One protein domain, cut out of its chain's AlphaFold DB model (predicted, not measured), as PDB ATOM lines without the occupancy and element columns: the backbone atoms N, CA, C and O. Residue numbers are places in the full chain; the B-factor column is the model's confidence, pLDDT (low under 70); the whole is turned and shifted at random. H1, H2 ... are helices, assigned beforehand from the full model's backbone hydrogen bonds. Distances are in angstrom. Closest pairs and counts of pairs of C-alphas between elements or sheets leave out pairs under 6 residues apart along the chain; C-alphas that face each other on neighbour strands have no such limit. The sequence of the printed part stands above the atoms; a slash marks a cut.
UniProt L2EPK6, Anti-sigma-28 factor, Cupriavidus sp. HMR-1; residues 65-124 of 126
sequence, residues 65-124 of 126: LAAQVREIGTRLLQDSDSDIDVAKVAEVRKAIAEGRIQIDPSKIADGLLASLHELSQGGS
ATOM      1  N   LEU A  65      98.450  59.907  77.783       83.31
ATOM      2  CA  LEU A  65      97.171  59.964  77.072       83.31
ATOM      3  C   LEU A  65      97.185  59.139  75.775       83.31
ATOM      4  O   LEU A  65      96.238  58.417  75.494       83.31
ATOM      5  N   ALA A  66      98.265  59.207  74.998       83.19
ATOM      6  CA  ALA A  66      98.399  58.432  73.765       83.19
ATOM      7  C   ALA A  66      98.494  56.921  74.045       83.19
ATOM      8  O   ALA A  66      97.952  56.120  73.284       83.19
ATOM      9  N   ALA A  67      99.121  56.530  75.161       83.94
ATOM     10  CA  ALA A  67      99.123  55.145  75.627       83.94
ATOM     11  C   ALA A  67      97.704  54.666  75.988       83.94
ATOM     12  O   ALA A  67      97.293  53.603  75.528       83.94
ATOM     13  N   GLN A  68      96.931  55.484  76.711       84.88
ATOM     14  CA  GLN A  68      95.533  55.186  77.050       84.88
ATOM     15  C   GLN A  68      94.640  55.074  75.808       84.88
ATOM     16  O   GLN A  68      93.851  54.141  75.702       84.88
ATOM     17  N   VAL A  69      94.785  55.973  74.829       88.75
ATOM     18  CA  VAL A  69      94.017  55.909  73.572       88.75
ATOM     19  C   VAL A  69      94.343  54.637  72.788       88.75
ATOM     20  O   VAL A  69      93.438  53.992  72.261       88.75
ATOM     21  N   ARG A  70      95.618  54.237  72.737       85.50
ATOM     22  CA  ARG A  70      96.026  52.981  72.094       85.50
ATOM     23  C   ARG A  70      95.451  51.764  72.815       85.50
ATOM     24  O   ARG A  70      95.007  50.839  72.147       85.50
ATOM     25  N   GLU A  71      95.435  51.778  74.143       84.44
ATOM     26  CA  GLU A  71      94.863  50.701  74.951       84.44
ATOM     27  C   GLU A  71      93.346  50.576  74.753       84.44
ATOM     28  O   GLU A  71      92.848  49.478  74.509       84.44
ATOM     29  N   ILE A  72      92.615  51.694  74.755       84.69
ATOM     30  CA  ILE A  72      91.178  51.719  74.447       84.69
ATOM     31  C   ILE A  72      90.929  51.193  73.029       84.69
ATOM     32  O   ILE A  72      90.066  50.342  72.838       84.69
ATOM     33  N   GLY A  73      91.716  51.635  72.044       82.38
ATOM     34  CA  GLY A  73      91.618  51.140  70.671       82.38
ATOM     35  C   GLY A  73      91.870  49.633  70.565       82.38
ATOM     36  O   GLY A  73      91.149  48.944  69.851       82.38
ATOM     37  N   THR A  74      92.845  49.102  71.311       79.50
ATOM     38  CA  THR A  74      93.111  47.656  71.344       79.50
ATOM     39  C   THR A  74      92.005  46.872  72.039       79.50
ATOM     40  O   THR A  74      91.652  45.803  71.557       79.50
ATOM     41  N   ARG A  75      91.418  47.415  73.114       75.50
ATOM     42  CA  ARG A  75      90.296  46.790  73.822       75.50
ATOM     43  C   ARG A  75      89.040  46.765  72.964       75.50
ATOM     44  O   ARG A  75      88.446  45.715  72.853       75.50
ATOM     45  N   LEU A  76      88.698  47.846  72.264       73.69
ATOM     46  CA  LEU A  76      87.560  47.851  71.330       73.69
ATOM     47  C   LEU A  76      87.716  46.811  70.210       73.69
ATOM     48  O   LEU A  76      86.745  46.164  69.823       73.69
ATOM     49  N   LEU A  77      88.937  46.632  69.699       70.19
ATOM     50  CA  LEU A  77      89.227  45.613  68.690       70.19
ATOM     51  C   LEU A  77      89.150  44.184  69.249       70.19
ATOM     52  O   LEU A  77      88.790  43.278  68.510       70.19
ATOM     53  N   GLN A  78      89.481  43.987  70.528       62.88
ATOM     54  CA  GLN A  78      89.416  42.690  71.214       62.88
ATOM     55  C   GLN A  78      88.005  42.357  71.721       62.88
ATOM     56  O   GLN A  78      87.571  41.217  71.585       62.88
ATOM     57  N   ASP A  79      87.269  43.342  72.235       59.97
ATOM     58  CA  ASP A  79      85.896  43.197  72.734       59.97
ATOM     59  C   ASP A  79      84.927  42.844  71.592       59.97
ATOM     60  O   ASP A  79      83.985  42.076  71.774       59.97
ATOM     61  N   SER A  80      85.213  43.326  70.375       60.50
ATOM     62  CA  SER A  80      84.479  42.927  69.164       60.50
ATOM     63  C   SER A  80      84.576  41.420  68.879       60.50
ATOM     64  O   SER A  80      83.670  40.856  68.272       60.50
ATOM     65  N   ASP A  81      85.672  40.773  69.290       60.25
ATOM     66  CA  ASP A  81      85.899  39.333  69.114       60.25
ATOM     67  C   ASP A  81      85.260  38.514  70.253       60.25
ATOM     68  O   ASP A  81      84.876  37.366  70.046       60.25
ATOM     69  N   SER A  82      85.085  39.091  71.452       63.53
ATOM     70  CA  SER A  82      84.504  38.368  72.596       63.53
ATOM     71  C   SER A  82      82.993  38.152  72.516       63.53
ATOM     72  O   SER A  82      82.497  37.180  73.083       63.53
ATOM     73  N   ASP A  83      82.265  39.002  71.791       78.56
ATOM     74  CA  ASP A  83      80.815  38.851  71.603       78.56
ATOM     75  C   ASP A  83      80.457  37.841  70.493       78.56
ATOM     76  O   ASP A  83      79.289  37.485  70.307       78.56
ATOM     77  N   ILE A  84      81.454  37.364  69.737       82.12
ATOM     78  CA  ILE A  84      81.258  36.513  68.563       82.12
ATOM     79  C   ILE A  84      81.646  35.066  68.877       82.12
ATOM     80  O   ILE A  84      82.807  34.726  69.090       82.12
ATOM     81  N   ASP A  85      80.671  34.157  68.792       90.56
ATOM     82  CA  ASP A  85      80.935  32.717  68.833       90.56
ATOM     83  C   ASP A  85      81.551  32.244  67.505       90.56
ATOM     84  O   ASP A  85      80.862  31.943  66.522       90.56
ATOM     85  N   VAL A  86      82.882  32.170  67.484       90.50
ATOM     86  CA  VAL A  86      83.672  31.749  66.318       90.50
ATOM     87  C   VAL A  86      83.324  30.325  65.867       90.50
ATOM     88  O   VAL A  86      83.342  30.044  64.664       90.50
ATOM     89  N   ALA A  87      82.964  29.426  66.790       91.81
ATOM     90  CA  ALA A  87      82.602  28.051  66.450       91.81
ATOM     91  C   ALA A  87      81.274  28.012  65.681       91.81
ATOM     92  O   ALA A  87      81.186  27.393  64.616       91.81
ATOM     93  N   LYS A  88      80.271  28.756  66.157       93.00
ATOM     94  CA  LYS A  88      78.983  28.895  65.467       93.00
ATOM     95  C   LYS A  88      79.132  29.585  64.113       93.00
ATOM     96  O   LYS A  88      78.526  29.161  63.132       93.00
ATOM     97  N   VAL A  89      79.972  30.617  64.019       93.31
ATOM     98  CA  VAL A  89      80.257  31.291  62.742       93.31
ATOM     99  C   VAL A  89      80.896  30.328  61.740       93.31
ATOM    100  O   VAL A  89      80.527  30.340  60.565       93.31
ATOM    101  N   ALA A  90      81.823  29.472  62.176       93.94
ATOM    102  CA  ALA A  90      82.434  28.467  61.310       93.94
ATOM    103  C   ALA A  90      81.404  27.446  60.793       93.94
ATOM    104  O   ALA A  90      81.406  27.121  59.602       93.94
ATOM    105  N   GLU A  91      80.486  26.993  61.649       93.62
ATOM    106  CA  GLU A  91      79.388  26.107  61.251       93.62
ATOM    107  C   GLU A  91      78.450  26.779  60.239       93.62
ATOM    108  O   GLU A  91      78.160  26.202  59.189       93.62
ATOM    109  N   VAL A  92      78.031  28.019  60.506       93.88
ATOM    110  CA  VAL A  92      77.170  28.790  59.599       93.88
ATOM    111  C   VAL A  92      77.855  28.993  58.249       93.88
ATOM    112  O   VAL A  92      77.248  28.733  57.213       93.88
ATOM    113  N   ARG A  93      79.141  29.373  58.231       93.56
ATOM    114  CA  ARG A  93      79.925  29.505  56.990       93.56
ATOM    115  C   ARG A  93      79.951  28.203  56.194       93.56
ATOM    116  O   ARG A  93      79.751  28.231  54.982       93.56
ATOM    117  N   LYS A  94      80.155  27.068  56.865       95.38
ATOM    118  CA  LYS A  94      80.123  25.747  56.230       95.38
ATOM    119  C   LYS A  94      78.739  25.433  55.652       95.38
ATOM    120  O   LYS A  94      78.645  24.999  54.509       95.38
ATOM    121  N   ALA A  95      77.666  25.693  56.397       93.50
ATOM    122  CA  ALA A  95      76.299  25.470  55.929       93.50
ATOM    123  C   ALA A  95      75.936  26.346  54.714       93.50
ATOM    124  O   ALA A  95      75.231  25.879  53.820       93.50
ATOM    125  N   ILE A  96      76.447  27.584  54.653       93.06
ATOM    126  CA  ILE A  96      76.308  28.474  53.489       93.06
ATOM    127  C   ILE A  96      77.082  27.914  52.290       93.06
ATOM    128  O   ILE A  96      76.521  27.814  51.203       93.06
ATOM    129  N   ALA A  97      78.342  27.512  52.484       92.69
ATOM    130  CA  ALA A  97      79.179  26.964  51.414       92.69
ATOM    131  C   ALA A  97      78.594  25.675  50.808       92.69
ATOM    132  O   ALA A  97      78.699  25.443  49.609       92.69
ATOM    133  N   GLU A  98      77.943  24.857  51.633       95.31
ATOM    134  CA  GLU A  98      77.261  23.632  51.210       95.31
ATOM    135  C   GLU A  98      75.840  23.881  50.670       95.31
ATOM    136  O   GLU A  98      75.150  22.931  50.305       95.31
ATOM    137  N   GLY A  99      75.375  25.136  50.633       93.06
ATOM    138  CA  GLY A  99      74.051  25.501  50.118       93.06
ATOM    139  C   GLY A  99      72.878  25.002  50.971       93.06
ATOM    140  O   GLY A  99      71.754  24.913  50.485       93.06
ATOM    141  N   ARG A 100      73.120  24.656  52.242       92.62
ATOM    142  CA  ARG A 100      72.102  24.122  53.165       92.62
ATOM    143  C   ARG A 100      71.275  25.210  53.855       92.62
ATOM    144  O   ARG A 100      70.286  24.900  54.513       92.62
ATOM    145  N   ILE A 101      71.673  26.473  53.715       90.81
ATOM    146  CA  ILE A 101      70.928  27.626  54.224       90.81
ATOM    147  C   ILE A 101      69.924  28.078  53.163       90.81
ATOM    148  O   ILE A 101      70.310  28.458  52.061       90.81
ATOM    149  N   GLN A 102      68.640  28.065  53.518       89.50
ATOM    150  CA  GLN A 102      67.576  28.635  52.694       89.50
ATOM    151  C   GLN A 102      67.338  30.093  53.080       89.50
ATOM    152  O   GLN A 102      67.279  30.428  54.263       89.50
ATOM    153  N   ILE A 103      67.204  30.958  52.075       89.75
ATOM    154  CA  ILE A 103      66.941  32.384  52.271       89.75
ATOM    155  C   ILE A 103      65.427  32.595  52.299       89.75
ATOM    156  O   ILE A 103      64.746  32.278  51.328       89.75
ATOM    157  N   ASP A 104      64.912  33.157  53.393       93.69
ATOM    158  CA  ASP A 104      63.512  33.577  53.513       93.69
ATOM    159  C   ASP A 104      63.395  35.093  53.256       93.69
ATOM    160  O   ASP A 104      63.867  35.889  54.076       93.69
ATOM    161  N   PRO A 105      62.764  35.523  52.147       95.25
ATOM    162  CA  PRO A 105      62.572  36.940  51.839       95.25
ATOM    163  C   PRO A 105      61.767  37.703  52.897       95.25
ATOM    164  O   PRO A 105      61.996  38.897  53.090       95.25
ATOM    165  N   SER A 106      60.857  37.032  53.609       95.25
ATOM    166  CA  SER A 106      60.017  37.655  54.642       95.25
ATOM    167  C   SER A 106      60.878  38.150  55.802       95.25
ATOM    168  O   SER A 106      60.744  39.288  56.241       95.25
ATOM    169  N   LYS A 107      61.861  37.340  56.220       94.75
ATOM    170  CA  LYS A 107      62.831  37.710  57.261       94.75
ATOM    171  C   LYS A 107      63.722  38.876  56.848       94.75
ATOM    172  O   LYS A 107      64.111  39.674  57.699       94.75
ATOM    173  N   ILE A 108      64.041  38.985  55.559       93.81
ATOM    174  CA  ILE A 108      64.792  40.126  55.026       93.81
ATOM    175  C   ILE A 108      63.937  41.391  55.115       93.81
ATOM    176  O   ILE A 108      64.422  42.408  55.603       93.81
ATOM    177  N   ALA A 109      62.669  41.329  54.700       96.88
ATOM    178  CA  ALA A 109      61.753  42.462  54.802       96.88
ATOM    179  C   ALA A 109      61.586  42.930  56.256       96.88
ATOM    180  O   ALA A 109      61.723  44.123  56.532       96.88
ATOM    181  N   ASP A 110      61.392  41.992  57.187       95.00
ATOM    182  CA  ASP A 110      61.303  42.281  58.621       95.00
ATOM    183  C   ASP A 110      62.586  42.945  59.144       95.00
ATOM    184  O   ASP A 110      62.525  43.948  59.854       95.00
ATOM    185  N   GLY A 111      63.760  42.428  58.764       94.50
ATOM    186  CA  GLY A 111      65.053  42.986  59.164       94.50
ATOM    187  C   GLY A 111      65.297  44.397  58.623       94.50
ATOM    188  O   GLY A 111      65.812  45.257  59.342       94.50
ATOM    189  N   LEU A 112      64.887  44.669  57.381       96.31
ATOM    190  CA  LEU A 112      64.972  46.001  56.777       96.31
ATOM    191  C   LEU A 112      64.034  46.998  57.473       96.31
ATOM    192  O   LEU A 112      64.453  48.112  57.786       96.31
ATOM    193  N   LEU A 113      62.794  46.591  57.764       95.56
ATOM    194  CA  LEU A 113      61.823  47.403  58.506       95.56
ATOM    195  C   LEU A 113      62.311  47.705  59.927       95.56
ATOM    196  O   LEU A 113      62.251  48.854  60.360       95.56
ATOM    197  N   ALA A 114      62.840  46.700  60.629       95.25
ATOM    198  CA  ALA A 114      63.410  46.868  61.963       95.25
ATOM    199  C   ALA A 114      64.601  47.837  61.954       95.25
ATOM    200  O   ALA A 114      64.668  48.732  62.792       95.25
ATOM    201  N   SER A 115      65.494  47.718  60.967       91.94
ATOM    202  CA  SER A 115      66.647  48.620  60.815       91.94
ATOM    203  C   SER A 115      66.216  50.065  60.544       91.94
ATOM    204  O   SER A 115      66.796  51.003  61.089       91.94
ATOM    205  N   LEU A 116      65.171  50.260  59.730       95.06
ATOM    206  CA  LEU A 116      64.595  51.582  59.480       95.06
ATOM    207  C   LEU A 116      63.953  52.166  60.742       95.06
ATOM    208  O   LEU A 116      64.100  53.355  61.017       95.06
ATOM    209  N   HIS A 117      63.247  51.337  61.504       93.75
ATOM    210  CA  HIS A 117      62.613  51.750  62.746       93.75
ATOM    211  C   HIS A 117      63.651  52.157  63.798       93.75
ATOM    212  O   HIS A 117      63.528  53.239  64.362       93.75
ATOM    213  N   GLU A 118      64.716  51.370  63.985       92.06
ATOM    214  CA  GLU A 118      65.849  51.729  64.850       92.06
ATOM    215  C   GLU A 118      66.491  53.053  64.428       92.06
ATOM    216  O   GLU A 118      66.751  53.907  65.271       92.06
ATOM    217  N   LEU A 119      66.689  53.285  63.125       91.56
ATOM    218  CA  LEU A 119      67.234  54.554  62.639       91.56
ATOM    219  C   LEU A 119      66.276  55.731  62.895       91.56
ATOM    220  O   LEU A 119      66.707  56.802  63.325       91.56
ATOM    221  N   SER A 120      64.974  55.531  62.671       87.88
ATOM    222  CA  SER A 120      63.941  56.537  62.941       87.88
ATOM    223  C   SER A 120      63.803  56.850  64.434       87.88
ATOM    224  O   SER A 120      63.493  57.986  64.787       87.88
ATOM    225  N   GLN A 121      64.005  55.865  65.310       83.12
ATOM    226  CA  GLN A 121      63.922  56.033  66.760       83.12
ATOM    227  C   GLN A 121      65.229  56.563  67.360       83.12
ATOM    228  O   GLN A 121      65.194  57.405  68.256       83.12
ATOM    229  N   GLY A 122      66.380  56.160  66.817       64.56
ATOM    230  CA  GLY A 122      67.704  56.667  67.181       64.56
ATOM    231  C   GLY A 122      67.917  58.136  66.802       64.56
ATOM    232  O   GLY A 122      68.662  58.835  67.483       64.56
ATOM    233  N   GLY A 123      67.210  58.633  65.780       59.19
ATOM    234  CA  GLY A 123      67.118  60.062  65.456       59.19
ATOM    235  C   GLY A 123      66.124  60.855  66.319       59.19
ATOM    236  O   GLY A 123      66.062  62.075  66.199       59.19
ATOM    237  N   SER A 124      65.350  60.187  67.183       54.78
ATOM    238  CA  SER A 124      64.308  60.796  68.025       54.78
ATOM    239  C   SER A 124      64.702  60.900  69.506       54.78
ATOM    240  O   SER A 124      63.840  61.128  70.361       54.78
TER     241      SER A 124
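AT A GLANCE: This is residues 65 to 124 of the 126 residues of the protein "Anti-sigma-28 factor" of Cupriavidus sp. HMR-1 (UniProt L2EPK6). Three helices that touch nowhere make an open, flat hook: H1 runs in as one arm, H2 and the link after it turn the corner, and H3 folds back as the other arm. The printed part has 60 residues with three named helices, in the order H1, H2, H3, and no named strand; the class is all helix. The whole is extended, with a radius of gyration of the C-alphas of 18.0 A and spans of 49 by 38 by 12 A.

HOW THE PARTS SIT: Start with H1, residues 65 to 82; a tight link of 3 residues leads to H2, residues 86 to 97. A short link of 7 residues then leads to H3, residues 105 to 122. H1 and H3 are apart, as are H1 and H2, and H2 and H3. In H2 and H3 every O i to N i+4 pair is within hydrogen-bond range; in H1, 13 of 14 are.

IN THESE COORDINATES: Find C-alpha 65 at (97.171, 59.964, 77.072), where H1 begins its 25.4 A. H2 measures 16.3 A from C-alpha 86 to C-alpha 97. H3 runs 25.5 A to C-alpha 122 at (67.704, 56.667, 67.181).

THE WHOLE: The farthest C-alphas, of Leu 65 and Arg 100, are 49.8 A apart. The printed part has no cut, and neither link is long. Look for pLDDT under 70 at residues 78 to 82 and 122 to 124.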